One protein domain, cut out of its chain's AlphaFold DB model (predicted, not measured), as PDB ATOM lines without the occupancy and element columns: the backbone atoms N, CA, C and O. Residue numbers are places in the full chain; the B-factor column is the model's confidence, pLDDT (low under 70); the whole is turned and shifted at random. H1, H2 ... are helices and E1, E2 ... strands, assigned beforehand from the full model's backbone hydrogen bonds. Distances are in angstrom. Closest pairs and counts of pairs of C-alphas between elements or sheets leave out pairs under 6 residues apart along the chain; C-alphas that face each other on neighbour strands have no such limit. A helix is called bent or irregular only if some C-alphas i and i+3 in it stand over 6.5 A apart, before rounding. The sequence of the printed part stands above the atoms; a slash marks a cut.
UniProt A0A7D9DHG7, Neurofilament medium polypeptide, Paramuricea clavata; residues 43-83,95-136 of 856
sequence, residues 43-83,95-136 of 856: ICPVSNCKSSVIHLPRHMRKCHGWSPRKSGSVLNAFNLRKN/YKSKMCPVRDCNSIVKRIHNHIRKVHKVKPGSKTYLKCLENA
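What this domain is: This is residues 43 to 83 and 95 to 136 of the 856 residues of the protein "Neurofilament medium polypeptide" of Paramuricea clavata (UniProt A0A7D9DHG7). Two small lobes sit end to end: H1 and H2 with the loop of residues 43 to 55, then E1, the loop of residues 100 to 111, H3 and H4. The printed part has 83 residues, mostly helix by class, under half in named elements; it is loose, radius of gyration of the C-alphas 14.9 A, spanning 46 by 27 by 18 A.

How they stand to each other: H1, residues 56 to 63, touches H2, residues 68 to 77, at a steep tilt of 51 degrees; the closest C-alphas, Pro 57 and Ser 71, are 4.8 A apart. E1, residues 97 to 99, pairs with no named strand; residues 98 to 99 pair antiparallel with 108 to 109. H3, residues 112 to 119, touches H4, residues 127 to 134, closest at C-alphas His 113 and Leu 133, 6.9 A. O i to N i+4 pairs are all within hydrogen-bond range in H3 and H4, 3 of 4 in H1, 2 of 6 in H2, where 4 of 7 O i to N i+3 pairs are.

Where its parts are: H1, 10.0 A long, begins at C-alpha 56 (17.993, 47.674, -5.600). H2, 14.6 A, is irregular: C-alphas 72 and 75 are 7.4 A apart. E1 is 7.0 A, H3 10.2 A; H4, 10.6 A, ends at C-alpha 134 (11.494, 18.663, 5.555).

The domain as a whole: Residues 84 to 94 are cut out, C-alphas 83 and 95 being 14.6 A apart. E1 to H3 is a long link. Residues under pLDDT 70 include 81 to 83.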
ATOM      1  N   ILE A  43      23.563  46.288 -10.262       79.56
ATOM      2  CA  ILE A  43      22.841  46.250 -11.542       79.56
ATOM      3  C   ILE A  43      21.468  45.594 -11.305       79.56
ATOM      4  O   ILE A  43      21.349  44.699 -10.459       79.56
ATOM      5  N   CYS A  44      20.424  46.055 -11.995       81.38
ATOM      6  CA  CYS A  44      19.109  45.417 -11.959       81.38
ATOM      7  C   CYS A  44      19.136  44.091 -12.749       81.38
ATOM      8  O   CYS A  44      19.666  44.074 -13.855       81.38
ATOM      9  N   PRO A  45      18.596  42.974 -12.221       73.56
ATOM     10  CA  PRO A  45      18.611  41.685 -12.921       73.56
ATOM     11  C   PRO A  45      17.569  41.580 -14.047       73.56
ATOM     12  O   PRO A  45      17.584  40.599 -14.780       73.56
ATOM     13  N   VAL A  46      16.646  42.543 -14.171       75.88
ATOM     14  CA  VAL A  46      15.647  42.577 -15.253       75.88
ATOM     15  C   VAL A  46      16.348  42.956 -16.557       75.88
ATOM     16  O   VAL A  46      16.901  44.051 -16.646       75.88
ATOM     17  N   SER A  47      16.286  42.074 -17.559       60.19
ATOM     18  CA  SER A  47      16.922  42.207 -18.884       60.19
ATOM     19  C   SER A  47      16.762  43.600 -19.499       60.19
ATOM     20  O   SER A  47      17.736  44.234 -19.904       60.19
ATOM     21  N   ASN A  48      15.536  44.121 -19.477       65.81
ATOM     22  CA  ASN A  48      15.165  45.369 -20.140       65.81
ATOM     23  C   ASN A  48      15.542  46.618 -19.300       65.81
ATOM     24  O   ASN A  48      15.184  47.737 -19.656       65.81
ATOM     25  N   CYS A  49      16.246  46.462 -18.167       73.06
ATOM     26  CA  CYS A  49      16.542  47.538 -17.218       73.06
ATOM     27  C   CYS A  49      18.038  47.645 -16.876       73.06
ATOM     28  O   CYS A  49      18.514  47.138 -15.861       73.06
ATOM     29  N   LYS A  50      18.782  48.434 -17.659       72.69
ATOM     30  CA  LYS A  50      20.235  48.666 -17.493       72.69
ATOM     31  C   LYS A  50      20.603  49.558 -16.275       72.69
ATOM     32  O   LYS A  50      21.665  50.173 -16.232       72.69
ATOM     33  N   SER A  51      19.729  49.655 -15.266       73.06
ATOM     34  CA  SER A  51      19.877  50.547 -14.104       73.06
ATOM     35  C   SER A  51      20.886  50.033 -13.067       73.06
ATOM     36  O   SER A  51      20.727  48.942 -12.521       73.06
ATOM     37  N   SER A  52      21.871  50.864 -12.704       80.38
ATOM     38  CA  SER A  52      22.868  50.572 -11.657       80.38
ATOM     39  C   SER A  52      22.634  51.426 -10.403       80.38
ATOM     40  O   SER A  52      22.884  52.634 -10.385       80.38
ATOM     41  N   VAL A  53      22.120  50.806  -9.335       80.00
ATOM     42  CA  VAL A  53      21.474  51.486  -8.197       80.00
ATOM     43  C   VAL A  53      22.001  51.027  -6.833       80.00
ATOM     44  O   VAL A  53      22.188  49.843  -6.574       80.00
ATOM     45  N   ILE A  54      22.175  51.968  -5.899       78.62
ATOM     46  CA  ILE A  54      22.624  51.678  -4.518       78.62
ATOM     47  C   ILE A  54      21.578  50.872  -3.723       78.62
ATOM     48  O   ILE A  54      21.913  50.062  -2.863       78.62
ATOM     49  N   HIS A  55      20.290  51.091  -3.996       82.12
ATOM     50  CA  HIS A  55      19.186  50.471  -3.263       82.12
ATOM     51  C   HIS A  55      18.265  49.690  -4.201       82.12
ATOM     52  O   HIS A  55      17.122  50.084  -4.435       82.12
ATOM     53  N   LEU A  56      18.751  48.549  -4.701       81.69
ATOM     54  CA  LEU A  56      17.993  47.674  -5.600       81.69
ATOM     55  C   LEU A  56      16.581  47.311  -5.059       81.69
ATOM     56  O   LEU A  56      15.619  47.523  -5.790       81.69
ATOM     57  N   PRO A  57      16.368  46.955  -3.770       81.31
ATOM     58  CA  PRO A  57      15.020  46.771  -3.194       81.31
ATOM     59  C   PRO A  57      14.094  48.008  -3.170       81.31
ATOM     60  O   PRO A  57      12.903  47.889  -2.878       81.31
ATOM     61  N   ARG A  58      14.611  49.222  -3.408       83.06
ATOM     62  CA  ARG A  58      13.797  50.439  -3.623       83.06
ATOM     63  C   ARG A  58      13.522  50.647  -5.116       83.06
ATOM     64  O   ARG A  58      12.416  51.046  -5.460       83.06
ATOM     65  N   HIS A  59      14.488  50.332  -5.978       84.62
ATOM     66  CA  HIS A  59      14.336  50.363  -7.434       84.62
ATOM     67  C   HIS A  59      13.313  49.330  -7.932       84.62
ATOM     68  O   HIS A  59      12.365  49.728  -8.595       84.62
ATOM     69  N   MET A  60      13.386  48.059  -7.504       80.50
ATOM     70  CA  MET A  60      12.401  47.025  -7.889       80.50
ATOM     71  C   MET A  60      10.952  47.431  -7.572       80.50
ATOM     72  O   MET A  60      10.044  47.142  -8.345       80.50
ATOM     73  N   ARG A  61      10.729  48.144  -6.457       82.81
ATOM     74  CA  ARG A  61       9.410  48.692  -6.100       82.81
ATOM     75  C   ARG A  61       8.963  49.826  -7.020       82.81
ATOM     76  O   ARG A  61       7.804  49.867  -7.399       82.81
ATOM     77  N   LYS A  62       9.863  50.769  -7.325       79.31
ATOM     78  CA  LYS A  62       9.532  51.998  -8.066       79.31
ATOM     79  C   LYS A  62       9.502  51.827  -9.585       79.31
ATOM     80  O   LYS A  62       8.727  52.512 -10.232       79.31
ATOM     81  N   CYS A  63      10.353  50.966 -10.134       77.19
ATOM     82  CA  CYS A  63      10.563  50.820 -11.579       77.19
ATOM     83  C   CYS A  63       9.972  49.522 -12.146       77.19
ATOM     84  O   CYS A  63       9.783  49.430 -13.351       77.19
ATOM     85  N   HIS A  64       9.667  48.536 -11.292       76.94
ATOM     86  CA  HIS A  64       9.118  47.234 -11.704       76.94
ATOM     87  C   HIS A  64       7.888  46.805 -10.883       76.94
ATOM     88  O   HIS A  64       7.476  45.654 -10.960       76.94
ATOM     89  N   GLY A  65       7.314  47.688 -10.055       70.88
ATOM     90  CA  GLY A  65       6.078  47.422  -9.303       70.88
ATOM     91  C   GLY A  65       6.147  46.306  -8.246       70.88
ATOM     92  O   GLY A  65       5.116  45.920  -7.699       70.88
ATOM     93  N   TRP A  66       7.331  45.764  -7.926       74.38
ATOM     94  CA  TRP A  66       7.444  44.614  -7.016       74.38
ATOM     95  C   TRP A  66       6.877  44.930  -5.629       74.38
ATOM     96  O   TRP A  66       7.174  45.976  -5.055       74.38
ATOM     97  N   SER A  67       6.148  43.988  -5.022       71.56
ATOM     98  CA  SER A  67       5.657  44.172  -3.650       71.56
ATOM     99  C   SER A  67       6.819  44.327  -2.651       71.56
ATOM    100  O   SER A  67       7.907  43.778  -2.878       71.56
ATOM    101  N   PRO A  68       6.636  45.018  -1.505       68.12
ATOM    102  CA  PRO A  68       7.706  45.214  -0.525       68.12
ATOM    103  C   PRO A  68       8.388  43.908  -0.097       68.12
ATOM    104  O   PRO A  68       9.618  43.852  -0.033       68.12
ATOM    105  N   ARG A  69       7.603  42.839   0.094       64.75
ATOM    106  CA  ARG A  69       8.084  41.510   0.500       64.75
ATOM    107  C   ARG A  69       8.872  40.799  -0.611       64.75
ATOM    108  O   ARG A  69       9.921  40.241  -0.308       64.75
ATOM    109  N   LYS A  70       8.446  40.894  -1.882       65.44
ATOM    110  CA  LYS A  70       9.229  40.411  -3.044       65.44
ATOM    111  C   LYS A  70      10.542  41.200  -3.186       65.44
ATOM    112  O   LYS A  70      11.620  40.615  -3.270       65.44
ATOM    113  N   SER A  71      10.470  42.534  -3.123       72.81
ATOM    114  CA  SER A  71      11.618  43.437  -3.323       72.81
ATOM    115  C   SER A  71      12.771  43.227  -2.332       72.81
ATOM    116  O   SER A  71      13.930  43.423  -2.695       72.81
ATOM    117  N   GLY A  72      12.484  42.790  -1.099       71.25
ATOM    118  CA  GLY A  72      13.506  42.498  -0.089       71.25
ATOM    119  C   GLY A  72      14.387  41.281  -0.408       71.25
ATOM    120  O   GLY A  72      15.537  41.237   0.031       71.25
ATOM    121  N   SER A  73      13.884  40.326  -1.197       70.62
ATOM    122  CA  SER A  73      14.572  39.064  -1.508       70.62
ATOM    123  C   SER A  73      15.487  39.123  -2.736       70.62
ATOM    124  O   SER A  73      16.336  38.246  -2.884       70.62
ATOM    125  N   VAL A  74      15.371  40.150  -3.591       77.31
ATOM    126  CA  VAL A  74      16.049  40.215  -4.907       77.31
ATOM    127  C   VAL A  74      17.572  40.002  -4.830       77.31
ATOM    128  O   VAL A  74      18.143  39.270  -5.633       77.31
ATOM    129  N   LEU A  75      18.230  40.553  -3.801       75.44
ATOM    130  CA  LEU A  75      19.681  40.427  -3.592       75.44
ATOM    131  C   LEU A  75      20.140  39.008  -3.202       75.44
ATOM    132  O   LEU A  75      21.329  38.712  -3.302       75.44
ATOM    133  N   ASN A  76      19.224  38.156  -2.732       71.94
ATOM    134  CA  ASN A  76      19.485  36.744  -2.445       71.94
ATOM    135  C   ASN A  76      19.045  35.844  -3.610       71.94
ATOM    136  O   ASN A  76      19.724  34.863  -3.888       71.94
ATOM    137  N   ALA A  77      17.934  36.172  -4.284       72.56
ATOM    138  CA  ALA A  77      17.408  35.401  -5.413       72.56
ATOM    139  C   ALA A  77      18.406  35.327  -6.582       72.56
ATOM    140  O   ALA A  77      18.638  34.249  -7.115       72.56
ATOM    141  N   PHE A  78      19.050  36.454  -6.900       71.75
ATOM    142  CA  PHE A  78      20.030  36.585  -7.985       71.75
ATOM    143  C   PHE A  78      21.491  36.627  -7.488       71.75
ATOM    144  O   PHE A  78      22.373  37.108  -8.191       71.75
ATOM    145  N   ASN A  79      21.763  36.213  -6.241       69.38
ATOM    146  CA  ASN A  79      23.098  36.233  -5.608       69.38
ATOM    147  C   ASN A  79      23.882  37.577  -5.665       69.38
ATOM    148  O   ASN A  79      25.068  37.611  -5.347       69.38
ATOM    149  N   LEU A  80      23.232  38.711  -5.967       71.31
ATOM    150  CA  LEU A  80      23.848  40.032  -6.220       71.31
ATOM    151  C   LEU A  80      24.597  40.672  -5.025       71.31
ATOM    152  O   LEU A  80      25.087  41.802  -5.121       71.31
ATOM    153  N   ARG A  81      24.714  39.983  -3.886       66.62
ATOM    154  CA  ARG A  81      25.651  40.338  -2.812       66.62
ATOM    155  C   ARG A  81      27.058  39.876  -3.201       66.62
ATOM    156  O   ARG A  81      27.373  38.704  -3.013       66.62
ATOM    157  N   LYS A  82      27.906  40.800  -3.677       56.12
ATOM    158  CA  LYS A  82      29.326  40.531  -3.985       56.12
ATOM    159  C   LYS A  82      29.969  39.651  -2.904       56.12
ATOM    160  O   LYS A  82      30.034  40.053  -1.738       56.12
ATOM    161  N   ASN A  83      30.497  38.493  -3.300       42.56
ATOM    162  CA  ASN A  83      31.481  37.790  -2.485       42.56
ATOM    163  C   ASN A  83      32.648  38.757  -2.229       42.56
ATOM    164  O   ASN A  83      33.159  39.369  -3.168       42.56
ATOM    165  N   TYR A  95      26.312  26.570   3.580       64.62
ATOM    166  CA  TYR A  95      24.885  26.261   3.556       64.62
ATOM    167  C   TYR A  95      24.307  26.636   2.181       64.62
ATOM    168  O   TYR A  95      24.282  27.826   1.840       64.62
ATOM    169  N   LYS A  96      23.850  25.643   1.395       71.25
ATOM    170  CA  LYS A  96      23.039  25.890   0.188       71.25
ATOM    171  C   LYS A  96      21.837  26.772   0.566       71.25
ATOM    172  O   LYS A  96      21.299  26.665   1.674       71.25
ATOM    173  N   SER A  97      21.430  27.660  -0.336       78.50
ATOM    174  CA  SER A  97      20.176  28.396  -0.166       78.50
ATOM    175  C   SER A  97      19.001  27.411  -0.189       78.50
ATOM    176  O   SER A  97      19.058  26.390  -0.869       78.50
ATOM    177  N   LYS A  98      17.943  27.700   0.571       82.06
ATOM    178  CA  LYS A  98      16.675  26.957   0.551       82.06
ATOM    179  C   LYS A  98      15.507  27.923   0.381       82.06
ATOM    180  O   LYS A  98      15.566  29.056   0.876       82.06
ATOM    181  N   MET A  99      14.459  27.458  -0.289       78.88
ATOM    182  CA  MET A  99      13.167  28.142  -0.354       78.88
ATOM    183  C   MET A  99      12.381  27.906   0.947       78.88
ATOM    184  O   MET A  99      12.601  26.910   1.644       78.88
ATOM    185  N   CYS A 100      11.462  28.807   1.297       82.12
ATOM    186  CA  CYS A 100      10.518  28.565   2.385       82.12
ATOM    187  C   CYS A 100       9.257  27.850   1.859       82.12
ATOM    188  O   CYS A 100       8.604  28.390   0.972       82.12
ATOM    189  N   PRO A 101       8.868  26.684   2.415       79.88
ATOM    190  CA  PRO A 101       7.687  25.937   1.969       79.88
ATOM    191  C   PRO A 101       6.376  26.403   2.627       79.88
ATOM    192  O   PRO A 101       5.360  25.713   2.551       79.88
ATOM    193  N   VAL A 102       6.382  27.541   3.329       79.44
ATOM    194  CA  VAL A 102       5.155  28.125   3.883       79.44
ATOM    195  C   VAL A 102       4.452  28.908   2.777       79.44
ATOM    196  O   VAL A 102       5.097  29.698   2.084       79.44
ATOM    197  N   ARG A 103       3.133  28.705   2.634       68.69
ATOM    198  CA  ARG A 103       2.302  29.435   1.664       68.69
ATOM    199  C   ARG A 103       2.543  30.947   1.765       68.69
ATOM    200  O   ARG A 103       2.807  31.487   2.843       68.69
ATOM    201  N   ASP A 104       2.533  31.591   0.604       63.22
ATOM    202  CA  ASP A 104       2.766  33.026   0.432       63.22
ATOM    203  C   ASP A 104       4.130  33.514   0.957       63.22
ATOM    204  O   ASP A 104       4.252  34.655   1.406       63.22
ATOM    205  N   CYS A 105       5.176  32.672   0.941       74.19
ATOM    206  CA  CYS A 105       6.522  33.044   1.387       74.19
ATOM    207  C   CYS A 105       7.654  32.674   0.413       74.19
ATOM    208  O   CYS A 105       8.464  31.786   0.672       74.19
ATOM    209  N   ASN A 106       7.805  33.460  -0.654       73.06
ATOM    210  CA  ASN A 106       8.877  33.350  -1.656       73.06
ATOM    211  C   ASN A 106      10.252  33.829  -1.103       73.06
ATOM    212  O   ASN A 106      10.938  34.658  -1.707       73.06
ATOM    213  N   SER A 107      10.637  33.379   0.096       76.44
ATOM    214  CA  SER A 107      11.860  33.783   0.803       76.44
ATOM    215  C   SER A 107      12.981  32.767   0.605       76.44
ATOM    216  O   SER A 107      12.892  31.632   1.069       76.44
ATOM    217  N   ILE A 108      14.071  33.209  -0.023       79.25
ATOM    218  CA  ILE A 108      15.276  32.409  -0.276       79.25
ATOM    219  C   ILE A 108      16.334  32.735   0.788       79.25
ATOM    220  O   ILE A 108      16.778  33.885   0.921       79.25
ATOM    221  N   VAL A 109      16.735  31.728   1.573       79.12
ATOM    222  CA  VAL A 109      17.593  31.902   2.760       79.12
ATOM    223  C   VAL A 109      18.577  30.744   2.979       79.12
ATOM    224  O   VAL A 109      18.238  29.580   2.807       79.12
ATOM    225  N   LYS A 110      19.790  31.052   3.463       78.69
ATOM    226  CA  LYS A 110      20.827  30.050   3.807       78.69
ATOM    227  C   LYS A 110      20.674  29.406   5.200       78.69
ATOM    228  O   LYS A 110      21.382  28.464   5.527       78.69
ATOM    229  N   ARG A 111      19.774  29.907   6.057       82.88
ATOM    230  CA  ARG A 111      19.476  29.353   7.401       82.88
ATOM    231  C   ARG A 111      17.953  29.293   7.622       82.88
ATOM    232  O   ARG A 111      17.395  30.072   8.395       82.88
ATOM    233  N   ILE A 112      17.279  28.383   6.909       82.94
ATOM    234  CA  ILE A 112      15.804  28.281   6.855       82.94
ATOM    235  C   ILE A 112      15.134  28.103   8.232       82.94
ATOM    236  O   ILE A 112      14.108  28.726   8.493       82.94
ATOM    237  N   HIS A 113      15.765  27.381   9.165       81.75
ATOM    238  CA  HIS A 113      15.301  27.236  10.555       81.75
ATOM    239  C   HIS A 113      15.059  28.587  11.257       81.75
ATOM    240  O   HIS A 113      14.065  28.773  11.959       81.75
ATOM    241  N   ASN A 114      15.949  29.560  11.039       84.12
ATOM    242  CA  ASN A 114      15.897  30.870  11.687       84.12
ATOM    243  C   ASN A 114      14.828  31.754  11.027       84.12
ATOM    244  O   ASN A 114      14.143  32.518  11.701       84.12
ATOM    245  N   HIS A 115      14.631  31.594   9.715       83.25
ATOM    246  CA  HIS A 115      13.547  32.234   8.976       83.25
ATOM    247  C   HIS A 115      12.169  31.730   9.436       83.25
ATOM    248  O   HIS A 115      11.329  32.546   9.805       83.25
ATOM    249  N   ILE A 116      11.956  30.412   9.528       84.50
ATOM    250  CA  ILE A 116      10.699  29.825  10.029       84.50
ATOM    251  C   ILE A 116      10.409  30.293  11.467       84.50
ATOM    252  O   ILE A 116       9.296  30.733  11.762       84.50
ATOM    253  N   ARG A 117      11.421  30.283  12.351       85.69
ATOM    254  CA  ARG A 117      11.281  30.751  13.741       85.69
ATOM    255  C   ARG A 117      10.953  32.249  13.842       85.69
ATOM    256  O   ARG A 117      10.150  32.617  14.694       85.69
ATOM    257  N   LYS A 118      11.569  33.115  13.026       82.25
ATOM    258  CA  LYS A 118      11.423  34.583  13.143       82.25
ATOM    259  C   LYS A 118      10.278  35.174  12.316       82.25
ATOM    260  O   LYS A 118       9.600  36.069  12.806       82.25
ATOM    261  N   VAL A 119      10.063  34.697  11.090       79.81
ATOM    262  CA  VAL A 119       9.057  35.241  10.155       79.81
ATOM    263  C   VAL A 119       7.708  34.551  10.327       79.81
ATOM    264  O   VAL A 119       6.685  35.223  10.383       79.81
ATOM    265  N   HIS A 120       7.702  33.225  10.488       81.00
ATOM    266  CA  HIS A 120       6.470  32.436  10.633       81.00
ATOM    267  C   HIS A 120       6.122  32.092  12.088       81.00
ATOM    268  O   HIS A 120       5.111  31.440  12.336       81.00
ATOM    269  N   LYS A 121       6.949  32.526  13.055       82.38
ATOM    270  CA  LYS A 121       6.763  32.347  14.511       82.38
ATOM    271  C   LYS A 121       6.505  30.891  14.956       82.38
ATOM    272  O   LYS A 121       6.009  30.658  16.058       82.38
ATOM    273  N   VAL A 122       6.858  29.898  14.133       83.38
ATOM    274  CA  VAL A 122       6.574  28.485  14.423       83.38
ATOM    275  C   VAL A 122       7.487  27.997  15.550       83.38
ATOM    276  O   VAL A 122       8.710  28.146  15.473       83.38
ATOM    277  N   LYS A 123       6.900  27.410  16.602       79.06
ATOM    278  CA  LYS A 123       7.647  26.887  17.758       79.06
ATOM    279  C   LYS A 123       8.614  25.770  17.315       79.06
ATOM    280  O   LYS A 123       8.150  24.800  16.713       79.06
ATOM    281  N   PRO A 124       9.926  25.859  17.622       76.00
ATOM    282  CA  PRO A 124      10.879  24.789  17.330       76.00
ATOM    283  C   PRO A 124      10.421  23.438  17.890       76.00
ATOM    284  O   PRO A 124       9.871  23.372  18.987       76.00
ATOM    285  N   GLY A 125      10.632  22.365  17.126       73.56
ATOM    286  CA  GLY A 125      10.233  21.004  17.505       73.56
ATOM    287  C   GLY A 125       8.738  20.682  17.359       73.56
ATOM    288  O   GLY A 125       8.349  19.539  17.587       73.56
ATOM    289  N   SER A 126       7.882  21.628  16.947       82.62
ATOM    290  CA  SER A 126       6.488  21.303  16.613       82.62
ATOM    291  C   SER A 126       6.397  20.448  15.338       82.62
ATOM    292  O   SER A 126       7.244  20.533  14.447       82.62
ATOM    293  N   LYS A 127       5.314  19.668  15.190       80.06
ATOM    294  CA  LYS A 127       5.049  18.892  13.959       80.06
ATOM    295  C   LYS A 127       5.017  19.772  12.701       80.06
ATOM    296  O   LYS A 127       5.456  19.341  11.641       80.06
ATOM    297  N   THR A 128       4.524  21.008  12.816       75.94
ATOM    298  CA  THR A 128       4.520  21.989  11.722       75.94
ATOM    299  C   THR A 128       5.918  22.522  11.417       75.94
ATOM    300  O   THR A 128       6.269  22.632  10.248       75.94
ATOM    301  N   TYR A 129       6.745  22.787  12.433       85.56
ATOM    302  CA  TYR A 129       8.137  23.212  12.260       85.56
ATOM    303  C   TYR A 129       8.977  22.141  11.555       85.56
ATOM    304  O   TYR A 129       9.721  22.470  10.635       85.56
ATOM    305  N   LEU A 130       8.820  20.869  11.941       82.38
ATOM    306  CA  LEU A 130       9.529  19.748  11.314       82.38
ATOM    307  C   LEU A 130       9.137  19.591   9.836       82.38
ATOM    308  O   LEU A 130      10.021  19.658   8.985       82.38
ATOM    309  N   LYS A 131       7.835  19.553   9.514       83.00
ATOM    310  CA  LYS A 131       7.359  19.541   8.114       83.00
ATOM    311  C   LYS A 131       7.850  20.747   7.296       83.00
ATOM    312  O   LYS A 131       8.137  20.615   6.114       83.00
ATOM    313  N   CYS A 132       7.993  21.924   7.911       82.25
ATOM    314  CA  CYS A 132       8.532  23.108   7.228       82.25
ATOM    315  C   CYS A 132      10.061  23.075   7.021       82.25
ATOM    316  O   CYS A 132      10.568  23.880   6.244       82.25
ATOM    317  N   LEU A 133      10.803  22.195   7.704       82.81
ATOM    318  CA  LEU A 133      12.227  21.942   7.435       82.81
ATOM    319  C   LEU A 133      12.429  20.825   6.404       82.81
ATOM    320  O   LEU A 133      13.338  20.918   5.581       82.81
ATOM    321  N   GLU A 134      11.574  19.807   6.466       81.44
ATOM    322  CA  GLU A 134      11.494  18.663   5.555       81.44
ATOM    323  C   GLU A 134      11.146  19.127   4.132       81.44
ATOM    324  O   GLU A 134      11.949  18.965   3.217       81.44
ATOM    325  N   ASN A 135      10.043  19.865   3.971       77.56
ATOM    326  CA  ASN A 135       9.585  20.390   2.679       77.56
ATOM    327  C   ASN A 135      10.451  21.546   2.120       77.56
ATOM    328  O   ASN A 135      10.124  22.111   1.078       77.56
ATOM    329  N   ALA A 136      11.517  21.974   2.808       82.06
ATOM    330  CA  ALA A 136      12.320  23.126   2.392       82.06
ATOM    331  C   ALA A 136      13.324  22.750   1.289       82.06
ATOM    332  O   ALA A 136      14.489  22.450   1.571       82.06
TER     333      ALA A 136